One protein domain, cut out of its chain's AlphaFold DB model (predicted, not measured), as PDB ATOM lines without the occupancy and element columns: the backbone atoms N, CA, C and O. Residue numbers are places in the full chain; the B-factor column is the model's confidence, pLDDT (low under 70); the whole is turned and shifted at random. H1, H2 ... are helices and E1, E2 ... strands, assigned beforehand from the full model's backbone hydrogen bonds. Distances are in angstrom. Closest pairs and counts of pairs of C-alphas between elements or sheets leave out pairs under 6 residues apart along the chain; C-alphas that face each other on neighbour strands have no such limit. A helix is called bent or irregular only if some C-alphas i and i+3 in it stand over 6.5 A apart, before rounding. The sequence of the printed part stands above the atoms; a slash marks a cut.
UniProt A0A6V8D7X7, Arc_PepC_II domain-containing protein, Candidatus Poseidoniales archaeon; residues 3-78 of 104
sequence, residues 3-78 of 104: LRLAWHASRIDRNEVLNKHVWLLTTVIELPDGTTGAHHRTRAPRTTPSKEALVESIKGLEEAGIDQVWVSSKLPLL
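Overview. This is residues 3 to 78 of the 104 residues of the protein "Arc_PepC_II domain-containing protein" of Candidatus Poseidoniales archaeon (UniProt A0A6V8D7X7). A small, twisted sheet of three strands, E1, E5 and E2, makes the core, and E2 runs on into E3, which folds back as E4 in a hairpin reaching towards one end of the longest axis. H2 packs on the three-strand sheet, the longest helix H3 packs mainly on E3, and the short H1 lies at the first printed residues. The turn of the hairpin, near Asp 33, and the tail after E5, ending at Leu 78, mark the two ends of the long axis. The printed part has 76 residues with three named helices and five named strands, in the order H1 E1 H2 E2 E3 E4 H3 E5; both sheets, E1 - E5 - E2 and E3 - E4, are antiparallel, and the class is mixed, helices and strands. It is compact, with a radius of gyration of the C-alphas of 12.5 A, yet elongated in outline, 46 by 29 by 22 A.

Along the chain. H1 is residues 3 to 6, beginning at C-alpha 3 at (60.676, 19.486, 2.634). E1 is residues 10 to 13, H2 residues 14 to 19 and E2 residues 22 to 24. E3, residues 26 to 30, is 13.5 A long, and E4, residues 36 to 40, is 13.1 A. H3, residues 51 to 63, measures 18.5 A and begins at C-alpha 51 at (76.163, 41.306, -7.548). E5, residues 68 to 73, measures 15.8 A and ends at C-alpha 73 at (61.582, 34.222, -5.984).

Arrangement. The sheet is strongly twisted, only just, with C-alphas up to 4.1 A off its best plane. E5 is its inner strand, and the pairing is staggered: residues 68 to 71 pair with E1, where N 10 and O 71 are 2.9 A apart, and residues 71 to 73 with E2, where N 23 and O 72 are 2.8 A apart. E1, H2 and E2 form a split strand-helix-strand unit, two strands of one sheet joined through a helix with another strand, E5, between them in the sheet, and its crossover is right-handed. H2 is on this sheet at a height of 6.6 A; it is irregular, only just, with C-alphas 15 and 18 6.9 A apart. H2 and H3 only just touch, with 3 pairs of C-alphas within 8 A, the closest being those of Arg 14 and Ile 58 at 6.9 A; they run opposite ways at a shallow tilt of 16 degrees. H3 only grazes the three-strand sheet; its closest C-alphas to E3 are Leu 61 and Val 28, 6.2 A apart. In the hairpin of E3 and E4, N 27 and O 39 are 2.8 A apart. H1 only grazes the three-strand sheet, with residues 5 to 6, and is apart from H2 and H3. Every O i to N i+4 pair is within hydrogen-bond range in H3; H2 has 0 of 2, beside 2 of 3 O i to N i+3 pairs, and H1 is too short for an O i to N i+4 pair.

Size, cuts and confidence. The two C-alphas farthest apart are those of Asp 33 and Leu 78, 46.0 A. The printed part has no cut. No link is long; the link from E4 to H3, 10 residues, is short, and the others are tight. The mean pLDDT of the printed part is 92.5, and no printed residue is under 70.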
ATOM      1  N   LEU A   3      62.126  19.244   2.610       79.88
ATOM      2  CA  LEU A   3      60.676  19.486   2.634       79.88
ATOM      3  C   LEU A   3      60.286  20.872   3.172       79.88
ATOM      4  O   LEU A   3      59.268  21.420   2.763       79.88
ATOM      5  N   ARG A   4      61.089  21.463   4.070       84.62
ATOM      6  CA  ARG A   4      60.825  22.818   4.590       84.62
ATOM      7  C   ARG A   4      61.016  23.908   3.536       84.62
ATOM      8  O   ARG A   4      60.452  24.983   3.687       84.62
ATOM      9  N   LEU A   5      61.837  23.654   2.519       89.94
ATOM     10  CA  LEU A   5      62.106  24.587   1.426       89.94
ATOM     11  C   LEU A   5      61.125  24.380   0.275       89.94
ATOM     12  O   LEU A   5      60.690  25.355  -0.324       89.94
ATOM     13  N   ALA A   6      60.723  23.132   0.025       88.62
ATOM     14  CA  ALA A   6      59.851  22.762  -1.089       88.62
ATOM     15  C   ALA A   6      58.505  23.519  -1.142       88.62
ATOM     16  O   ALA A   6      57.896  23.590  -2.203       88.62
ATOM     17  N   TRP A   7      58.040  24.095  -0.028       87.69
ATOM     18  CA  TRP A   7      56.818  24.907   0.018       87.69
ATOM     19  C   TRP A   7      56.963  26.304  -0.620       87.69
ATOM     20  O   TRP A   7      56.015  26.796  -1.225       87.69
ATOM     21  N   HIS A   8      58.117  26.971  -0.490       90.12
ATOM     22  CA  HIS A   8      58.293  28.383  -0.897       90.12
ATOM     23  C   HIS A   8      59.569  28.666  -1.702       90.12
ATOM     24  O   HIS A   8      59.862  29.819  -2.037       90.12
ATOM     25  N   ALA A   9      60.357  27.634  -1.972       95.00
ATOM     26  CA  ALA A   9      61.594  27.697  -2.725       95.00
ATOM     27  C   ALA A   9      61.580  26.649  -3.841       95.00
ATOM     28  O   ALA A   9      60.849  25.661  -3.791       95.00
ATOM     29  N   SER A  10      62.409  26.869  -4.852       95.00
ATOM     30  CA  SER A  10      62.614  25.942  -5.958       95.00
ATOM     31  C   SER A  10      64.087  25.583  -6.081       95.00
ATOM     32  O   SER A  10      64.965  26.298  -5.593       95.00
ATOM     33  N   ARG A  11      64.353  24.451  -6.730       95.44
ATOM     34  CA  ARG A  11      65.703  23.988  -7.036       95.44
ATOM     35  C   ARG A  11      65.992  24.277  -8.506       95.44
ATOM     36  O   ARG A  11      65.178  23.929  -9.360       95.44
ATOM     37  N   ILE A  12      67.099  24.958  -8.775       96.50
ATOM     38  CA  ILE A  12      67.542  25.314 -10.129       96.50
ATOM     39  C   ILE A  12      69.028  25.009 -10.300       96.50
ATOM     40  O   ILE A  12      69.756  24.851  -9.314       96.50
ATOM     41  N   ASP A  13      69.477  24.980 -11.552       97.62
ATOM     42  CA  ASP A  13      70.900  24.934 -11.866       97.62
ATOM     43  C   ASP A  13      71.603  26.212 -11.380       97.62
ATOM     44  O   ASP A  13      71.092  27.328 -11.535       97.62
ATOM     45  N   ARG A  14      72.789  26.053 -10.787       96.88
ATOM     46  CA  ARG A  14      73.620  27.143 -10.267       96.88
ATOM     47  C   ARG A  14      73.871  28.221 -11.327       96.88
ATOM     48  O   ARG A  14      73.855  29.409 -10.998       96.88
ATOM     49  N   ASN A  15      74.034  27.834 -12.591       95.88
ATOM     50  CA  ASN A  15      74.327  28.752 -13.692       95.88
ATOM     51  C   ASN A  15      73.125  29.632 -14.076       95.88
ATOM     52  O   ASN A  15      73.286  30.682 -14.698       95.88
ATOM     53  N   GLU A  16      71.908  29.258 -13.672       96.50
ATOM     54  CA  GLU A  16      70.705  30.056 -13.920       96.50
ATOM     55  C   GLU A  16      70.485  31.165 -12.884       96.50
ATOM     56  O   GLU A  16      69.699  32.083 -13.130       96.50
ATOM     57  N   VAL A  17      71.163  31.117 -11.731       96.25
ATOM     58  CA  VAL A  17      70.909  32.023 -10.597       96.25
ATOM     59  C   VAL A  17      71.089  33.491 -10.985       96.25
ATOM     60  O   VAL A  17      70.258  34.322 -10.626       96.25
ATOM     61  N   LEU A  18      72.139  33.817 -11.747       95.00
ATOM     62  CA  LEU A  18      72.420  35.195 -12.179       95.00
ATOM     63  C   LEU A  18      71.416  35.721 -13.211       95.00
ATOM     64  O   LEU A  18      71.254  36.933 -13.346       95.00
ATOM     65  N   ASN A  19      70.732  34.819 -13.913       95.19
ATOM     66  CA  ASN A  19      69.780  35.149 -14.970       95.19
ATOM     67  C   ASN A  19      68.337  35.253 -14.452       95.19
ATOM     68  O   ASN A  19      67.427  35.570 -15.217       95.19
ATOM     69  N   LYS A  20      68.102  34.986 -13.159       94.38
ATOM     70  CA  LYS A  20      66.768  34.967 -12.549       94.38
ATOM     71  C   LYS A  20      66.659  35.959 -11.396       94.38
ATOM     72  O   LYS A  20      67.597  36.192 -10.637       94.38
ATOM     73  N   HIS A  21      65.466  36.527 -11.214       93.62
ATOM     74  CA  HIS A  21      65.190  37.430 -10.097       93.62
ATOM     75  C   HIS A  21      64.879  36.635  -8.820       93.62
ATOM     76  O   HIS A  21      63.729  36.479  -8.405       93.62
ATOM     77  N   VAL A  22      65.930  36.084  -8.217       95.31
ATOM     78  CA  VAL A  22      65.826  35.175  -7.072       95.31
ATOM     79  C   VAL A  22      66.808  35.530  -5.958       95.31
ATOM     80  O   VAL A  22      67.753  36.304  -6.135       95.31
ATOM     81  N   TRP A  23      66.559  34.983  -4.774       96.31
ATOM     82  CA  TRP A  23      67.504  34.911  -3.668       96.31
ATOM     83  C   TRP A  23      68.126  33.519  -3.633       96.31
ATOM     84  O   TRP A  23      67.393  32.534  -3.585       96.31
ATOM     85  N   LEU A  24      69.457  33.448  -3.606       96.56
ATOM     86  CA  LEU A  24      70.190  32.204  -3.392       96.56
ATOM     87  C   LEU A  24      70.071  31.775  -1.922       96.56
ATOM     88  O   LEU A  24      70.355  32.559  -1.013       96.56
ATOM     89  N   LEU A  25      69.631  30.538  -1.699       96.06
ATOM     90  CA  LEU A  25      69.446  29.962  -0.367       96.06
ATOM     91  C   LEU A  25      70.507  28.916  -0.018       96.06
ATOM     92  O   LEU A  25      70.711  28.649   1.166       96.06
ATOM     93  N   THR A  26      71.192  28.346  -1.009       95.44
ATOM     94  CA  THR A  26      72.317  27.430  -0.781       95.44
ATOM     95  C   THR A  26      73.621  28.205  -0.595       95.44
ATOM     96  O   THR A  26      73.920  29.118  -1.355       95.44
ATOM     97  N   THR A  27      74.399  27.826   0.413       93.50
ATOM     98  CA  THR A  27      75.763  28.300   0.676       93.50
ATOM     99  C   THR A  27      76.661  27.102   0.957       93.50
ATOM    100  O   THR A  27      76.163  26.024   1.281       93.50
ATOM    101  N   VAL A  28      77.972  27.295   0.871       93.69
ATOM    102  CA  VAL A  28      78.961  26.330   1.367       93.69
ATOM    103  C   VAL A  28      79.271  26.636   2.832       93.69
ATOM    104  O   VAL A  28      79.280  27.807   3.224       93.69
ATOM    105  N   ILE A  29      79.478  25.597   3.639       90.50
ATOM    106  CA  ILE A  29      80.043  25.680   4.991       90.50
ATOM    107  C   ILE A  29      81.162  24.651   5.144       90.50
ATOM    108  O   ILE A  29      81.097  23.580   4.541       90.50
ATOM    109  N   GLU A  30      82.157  24.958   5.970       87.38
ATOM    110  CA  GLU A  30      83.140  23.974   6.428       87.38
ATOM    111  C   GLU A  30      82.558  23.176   7.598       87.38
ATOM    112  O   GLU A  30      81.987  23.735   8.539       87.38
ATOM    113  N   LEU A  31      82.666  21.854   7.518       85.12
ATOM    114  CA  LEU A  31      82.260  20.931   8.564       85.12
ATOM    115  C   LEU A  31      83.422  20.696   9.546       85.12
ATOM    116  O   LEU A  31      84.587  20.898   9.203       85.12
ATOM    117  N   PRO A  32      83.133  20.219  10.774       83.38
ATOM    118  CA  PRO A  32      84.165  19.928  11.775       83.38
ATOM    119  C   PRO A  32      85.189  18.863  11.353       83.38
ATOM    120  O   PRO A  32      86.244  18.756  11.968       83.38
ATOM    121  N   ASP A  33      84.872  18.061  10.336       84.69
ATOM    122  CA  ASP A  33      85.746  17.043   9.747       84.69
ATOM    123  C   ASP A  33      86.677  17.599   8.651       84.69
ATOM    124  O   ASP A  33      87.444  16.844   8.054       84.69
ATOM    125  N   GLY A  34      86.629  18.912   8.392       79.56
ATOM    126  CA  GLY A  34      87.416  19.588   7.359       79.56
ATOM    127  C   GLY A  34      86.836  19.465   5.948       79.56
ATOM    128  O   GLY A  34      87.446  19.955   4.999       79.56
ATOM    129  N   THR A  35      85.674  18.829   5.784       82.38
ATOM    130  CA  THR A  35      84.977  18.762   4.496       82.38
ATOM    131  C   THR A  35      84.100  19.993   4.281       82.38
ATOM    132  O   THR A  35      83.702  20.675   5.223       82.38
ATOM    133  N   THR A  36      83.782  20.306   3.027       85.12
ATOM    134  CA  THR A  36      82.824  21.361   2.679       85.12
ATOM    135  C   THR A  36      81.473  20.750   2.333       85.12
ATOM    136  O   THR A  36      81.376  19.795   1.566       85.12
ATOM    137  N   GLY A  37      80.409  21.303   2.915       86.75
ATOM    138  CA  GLY A  37      79.044  20.822   2.736       86.75
ATOM    139  C   GLY A  37      78.088  21.920   2.292       86.75
ATOM    140  O   GLY A  37      78.270  23.104   2.588       86.75
ATOM    141  N   ALA A  38      77.027  21.514   1.594       90.56
ATOM    142  CA  ALA A  38      75.936  22.409   1.248       90.56
ATOM    143  C   ALA A  38      75.090  22.719   2.491       90.56
ATOM    144  O   ALA A  38      74.590  21.824   3.172       90.56
ATOM    145  N   HIS A  39      74.873  24.002   2.750       91.94
ATOM    146  CA  HIS A  39      73.958  24.483   3.775       91.94
ATOM    147  C   HIS A  39      72.842  25.308   3.137       91.94
ATOM    148  O   HIS A  39      73.091  26.186   2.309       91.94
ATOM    149  N   HIS A  40      71.598  25.055   3.542       93.62
ATOM    150  CA  HIS A  40      70.424  25.709   2.968       93.62
ATOM    151  C   HIS A  40      69.751  26.620   3.994       93.62
ATOM    152  O   HIS A  40      69.277  26.179   5.041       93.62
ATOM    153  N   ARG A  41      69.673  27.912   3.675       92.25
ATOM    154  CA  ARG A  41      68.958  28.905   4.477       92.25
ATOM    155  C   ARG A  41      67.458  28.766   4.242       92.25
ATOM    156  O   ARG A  41      66.996  28.804   3.109       92.25
ATOM    157  N   THR A  42      66.675  28.706   5.314       90.50
ATOM    158  CA  THR A  42      65.204  28.629   5.214       90.50
ATOM    159  C   THR A  42      64.571  29.927   4.705       90.50
ATOM    160  O   THR A  42      63.473  29.909   4.154       90.50
ATOM    161  N   ARG A  43      65.238  31.072   4.895       90.00
ATOM    162  CA  ARG A  43      64.710  32.399   4.560       90.00
ATOM    163  C   ARG A  43      65.659  33.140   3.625       90.00
ATOM    164  O   ARG A  43      66.877  33.053   3.777       90.00
ATOM    165  N   ALA A  44      65.076  33.928   2.726       91.75
ATOM    166  CA  ALA A  44      65.794  34.965   2.004       91.75
ATOM    167  C   ALA A  44      66.530  35.916   2.981       91.75
ATOM    168  O   ALA A  44      66.002  36.215   4.061       91.75
ATOM    169  N   PRO A  45      67.745  36.381   2.645       91.50
ATOM    170  CA  PRO A  45      68.444  37.362   3.465       91.50
ATOM    171  C   PRO A  45      67.616  38.637   3.688       91.50
ATOM    172  O   PRO A  45      66.705  38.963   2.937       91.50
ATOM    173  N   ARG A  46      67.924  39.377   4.756       89.88
ATOM    174  CA  ARG A  46      67.234  40.645   5.052       89.88
ATOM    175  C   ARG A  46      67.637  41.763   4.092       89.88
ATOM    176  O   ARG A  46      66.824  42.626   3.785       89.88
ATOM    177  N   THR A  47      68.883  41.723   3.634       90.31
ATOM    178  CA  THR A  47      69.469  42.695   2.713       90.31
ATOM    179  C   THR A  47      69.857  41.967   1.441       90.31
ATOM    180  O   THR A  47      70.503  40.920   1.505       90.31
ATOM    181  N   THR A  48      69.458  42.507   0.290       90.81
ATOM    182  CA  THR A  48      69.856  41.959  -1.008       90.81
ATOM    183  C   THR A  48      71.382  42.023  -1.129       90.81
ATOM    184  O   THR A  48      71.934  43.117  -1.010       90.81
ATOM    185  N   PRO A  49      72.072  40.889  -1.350       92.44
ATOM    186  CA  PRO A  49      73.510  40.893  -1.596       92.44
ATOM    187  C   PRO A  49      73.856  41.723  -2.834       92.44
ATOM    188  O   PRO A  49      73.045  41.819  -3.761       92.44
ATOM    189  N   SER A  50      75.068  42.278  -2.872       95.38
ATOM    190  CA  SER A  50      75.581  42.875  -4.105       95.38
ATOM    191  C   SER A  50      75.775  41.801  -5.180       95.38
ATOM    192  O   SER A  50      75.779  40.595  -4.898       95.38
ATOM    193  N   LYS A  51      75.932  42.231  -6.434       94.31
ATOM    194  CA  LYS A  51      76.163  41.306  -7.548       94.31
ATOM    195  C   LYS A  51      77.477  40.545  -7.362       94.31
ATOM    196  O   LYS A  51      77.524  39.348  -7.613       94.31
ATOM    197  N   GLU A  52      78.505  41.223  -6.871       96.19
ATOM    198  CA  GLU A  52      79.841  40.681  -6.621       96.19
ATOM    199  C   GLU A  52      79.784  39.595  -5.543       96.19
ATOM    200  O   GLU A  52      80.256  38.486  -5.772       96.19
ATOM    201  N   ALA A  53      79.100  39.864  -4.425       94.81
ATOM    202  CA  ALA A  53      78.914  38.888  -3.352       94.81
ATOM    203  C   ALA A  53      78.116  37.652  -3.808       94.81
ATOM    204  O   ALA A  53      78.367  36.529  -3.362       94.81
ATOM    205  N   LEU A  54      77.143  37.836  -4.709       95.25
ATOM    206  CA  LEU A  54      76.401  36.723  -5.301       95.25
ATOM    207  C   LEU A  54      77.289  35.881  -6.229       95.25
ATOM    208  O   LEU A  54      77.227  34.657  -6.165       95.25
ATOM    209  N   VAL A  55      78.115  36.521  -7.061       96.56
ATOM    210  CA  VAL A  55      79.074  35.836  -7.943       96.56
ATOM    211  C   VAL A  55      80.097  35.049  -7.126       96.56
ATOM    212  O   VAL A  55      80.348  33.888  -7.433       96.56
ATOM    213  N   GLU A  56      80.629  35.632  -6.052       95.75
ATOM    214  CA  GLU A  56      81.540  34.949  -5.127       95.75
ATOM    215  C   GLU A  56      80.882  33.719  -4.488       95.75
ATOM    216  O   GLU A  56      81.455  32.631  -4.487       95.75
ATOM    217  N   SER A  57      79.633  33.856  -4.032       94.44
ATOM    218  CA  SER A  57      78.867  32.734  -3.469       94.44
ATOM    219  C   SER A  57      78.654  31.609  -4.490       94.44
ATOM    220  O   SER A  57      78.741  30.434  -4.142       94.44
ATOM    221  N   ILE A  58      78.382  31.954  -5.752       96.31
ATOM    222  CA  ILE A  58      78.229  30.989  -6.849       96.31
ATOM    223  C   ILE A  58      79.553  30.276  -7.140       96.31
ATOM    224  O   ILE A  58      79.553  29.056  -7.284       96.31
ATOM    225  N   LYS A  59      80.675  31.003  -7.165       95.75
ATOM    226  CA  LYS A  59      82.008  30.422  -7.364       95.75
ATOM    227  C   LYS A  59      82.367  29.435  -6.252       95.75
ATOM    228  O   LYS A  59      82.824  28.338  -6.539       95.75
ATOM    229  N   GLY A  60      82.079  29.773  -4.993       94.44
ATOM    230  CA  GLY A  60      82.292  28.849  -3.875       94.44
ATOM    231  C   GLY A  60      81.471  27.559  -4.004       94.44
ATOM    232  O   GLY A  60      81.960  26.473  -3.707       94.44
ATOM    233  N   LEU A  61      80.233  27.651  -4.503       95.50
ATOM    234  CA  LEU A  61      79.396  26.476  -4.780       95.50
ATOM    235  C   LEU A  61      79.933  25.632  -5.944       95.50
ATOM    236  O   LEU A  61      79.817  24.411  -5.904       95.50
ATOM    237  N   GLU A  62      80.512  26.268  -6.962       95.31
ATOM    238  CA  GLU A  62      81.177  25.588  -8.078       95.31
ATOM    239  C   GLU A  62      82.418  24.818  -7.622       95.31
ATOM    240  O   GLU A  62      82.553  23.640  -7.943       95.31
ATOM    241  N   GLU A  63      83.277  25.443  -6.815       94.19
ATOM    242  CA  GLU A  63      84.474  24.808  -6.248       94.19
ATOM    243  C   GLU A  63      84.123  23.604  -5.357       94.19
ATOM    244  O   GLU A  63      84.856  22.617  -5.330       94.19
ATOM    245  N   ALA A  64      82.966  23.646  -4.688       92.19
ATOM    246  CA  ALA A  64      82.424  22.544  -3.894       92.19
ATOM    247  C   ALA A  64      81.651  21.485  -4.715       92.19
ATOM    248  O   ALA A  64      81.088  20.557  -4.132       92.19
ATOM    249  N   GLY A  65      81.573  21.612  -6.047       93.94
ATOM    250  CA  GLY A  65      80.869  20.665  -6.923       93.94
ATOM    251  C   GLY A  65      79.343  20.658  -6.762       93.94
ATOM    252  O   GLY A  65      78.692  19.644  -7.006       93.94
ATOM    253  N   ILE A  66      78.749  21.767  -6.310       94.38
ATOM    254  CA  ILE A  66      77.305  21.885  -6.071       94.38
ATOM    255  C   ILE A  66      76.634  22.519  -7.291       94.38
ATOM    256  O   ILE A  66      76.642  23.739  -7.465       94.38
ATOM    257  N   ASP A  67      75.996  21.694  -8.118       95.56
ATOM    258  CA  ASP A  67      75.341  22.159  -9.352       95.56
ATOM    259  C   ASP A  67      73.899  22.613  -9.155       95.56
ATOM    260  O   ASP A  67      73.408  23.482  -9.868       95.56
ATOM    261  N   GLN A  68      73.203  22.049  -8.171       95.75
ATOM    262  CA  GLN A  68      71.792  22.335  -7.941       95.75
ATOM    263  C   GLN A  68      71.600  23.086  -6.632       95.75
ATOM    264  O   GLN A  68      71.985  22.610  -5.562       95.75
ATOM    265  N   VAL A  69      70.950  24.241  -6.711       96.12
ATOM    266  CA  VAL A  69      70.827  25.176  -5.594       96.12
ATOM    267  C   VAL A  69      69.375  25.532  -5.324       96.12
ATOM    268  O   VAL A  69      68.546  25.591  -6.230       96.12
ATOM    269  N   TRP A  70      69.070  25.793  -4.057       96.81
ATOM    270  CA  TRP A  70      67.772  26.296  -3.642       96.81
ATOM    271  C   TRP A  70      67.714  27.803  -3.824       96.81
ATOM    272  O   TRP A  70      68.634  28.529  -3.431       96.81
ATOM    273  N   VAL A  71      66.605  28.274  -4.380       96.44
ATOM    274  CA  VAL A  71      66.335  29.691  -4.589       96.44
ATOM    275  C   VAL A  71      64.911  30.048  -4.184       96.44
ATOM    276  O   VAL A  71      64.005  29.222  -4.250       96.44
ATOM    277  N   SER A  72      64.695  31.296  -3.779       95.38
ATOM    278  CA  SER A  72      63.350  31.842  -3.554       95.38
ATOM    279  C   SER A  72      63.112  33.066  -4.434       95.38
ATOM    280  O   SER A  72      63.997  33.911  -4.585       95.38
ATOM    281  N   SER A  73      61.928  33.159  -5.035       93.75
ATOM    282  CA  SER A  73      61.582  34.222  -5.984       93.75
ATOM    283  C   SER A  73      61.465  35.590  -5.310       93.75
ATOM    284  O   SER A  73      60.854  35.737  -4.253       93.75
ATOM    285  N   LYS A  74      62.006  36.626  -5.958       92.62
ATOM    286  CA  LYS A  74      61.838  38.033  -5.560       92.62
ATOM    287  C   LYS A  74      60.535  38.588  -6.134       92.62
ATOM    288  O   LYS A  74      60.549  39.385  -7.067       92.62
ATOM    289  N   LEU A  75      59.398  38.133  -5.617       90.25
ATOM    290  CA  LEU A  75      58.101  38.629  -6.078       90.25
ATOM    291  C   LEU A  75      57.704  39.890  -5.298       90.25
ATOM    292  O   LEU A  75      57.706  39.864  -4.065       90.25
ATOM    293  N   PRO A  76      57.361  40.997  -5.980       90.38
ATOM    294  CA  PRO A  76      56.854  42.177  -5.302       90.38
ATOM    295  C   PRO A  76      55.470  41.881  -4.716       90.38
ATOM    296  O   PRO A  76      54.646  41.231  -5.360       90.38
ATOM    297  N   LEU A  77      55.180  42.427  -3.531       90.44
ATOM    298  CA  LEU A  77      53.871  42.292  -2.877       90.44
ATOM    299  C   LEU A  77      52.714  42.693  -3.812       90.44
ATOM    300  O   LEU A  77      51.655  42.070  -3.804       90.44
ATOM    301  N   LEU A  78      52.950  43.684  -4.675       92.38
ATOM    302  CA  LEU A  78      51.981  44.175  -5.650       92.38
ATOM    303  C   LEU A  78      51.447  43.084  -6.593       92.38
ATOM    304  O   LEU A  78      50.274  43.129  -6.949       92.38
TER     305      LEU A  78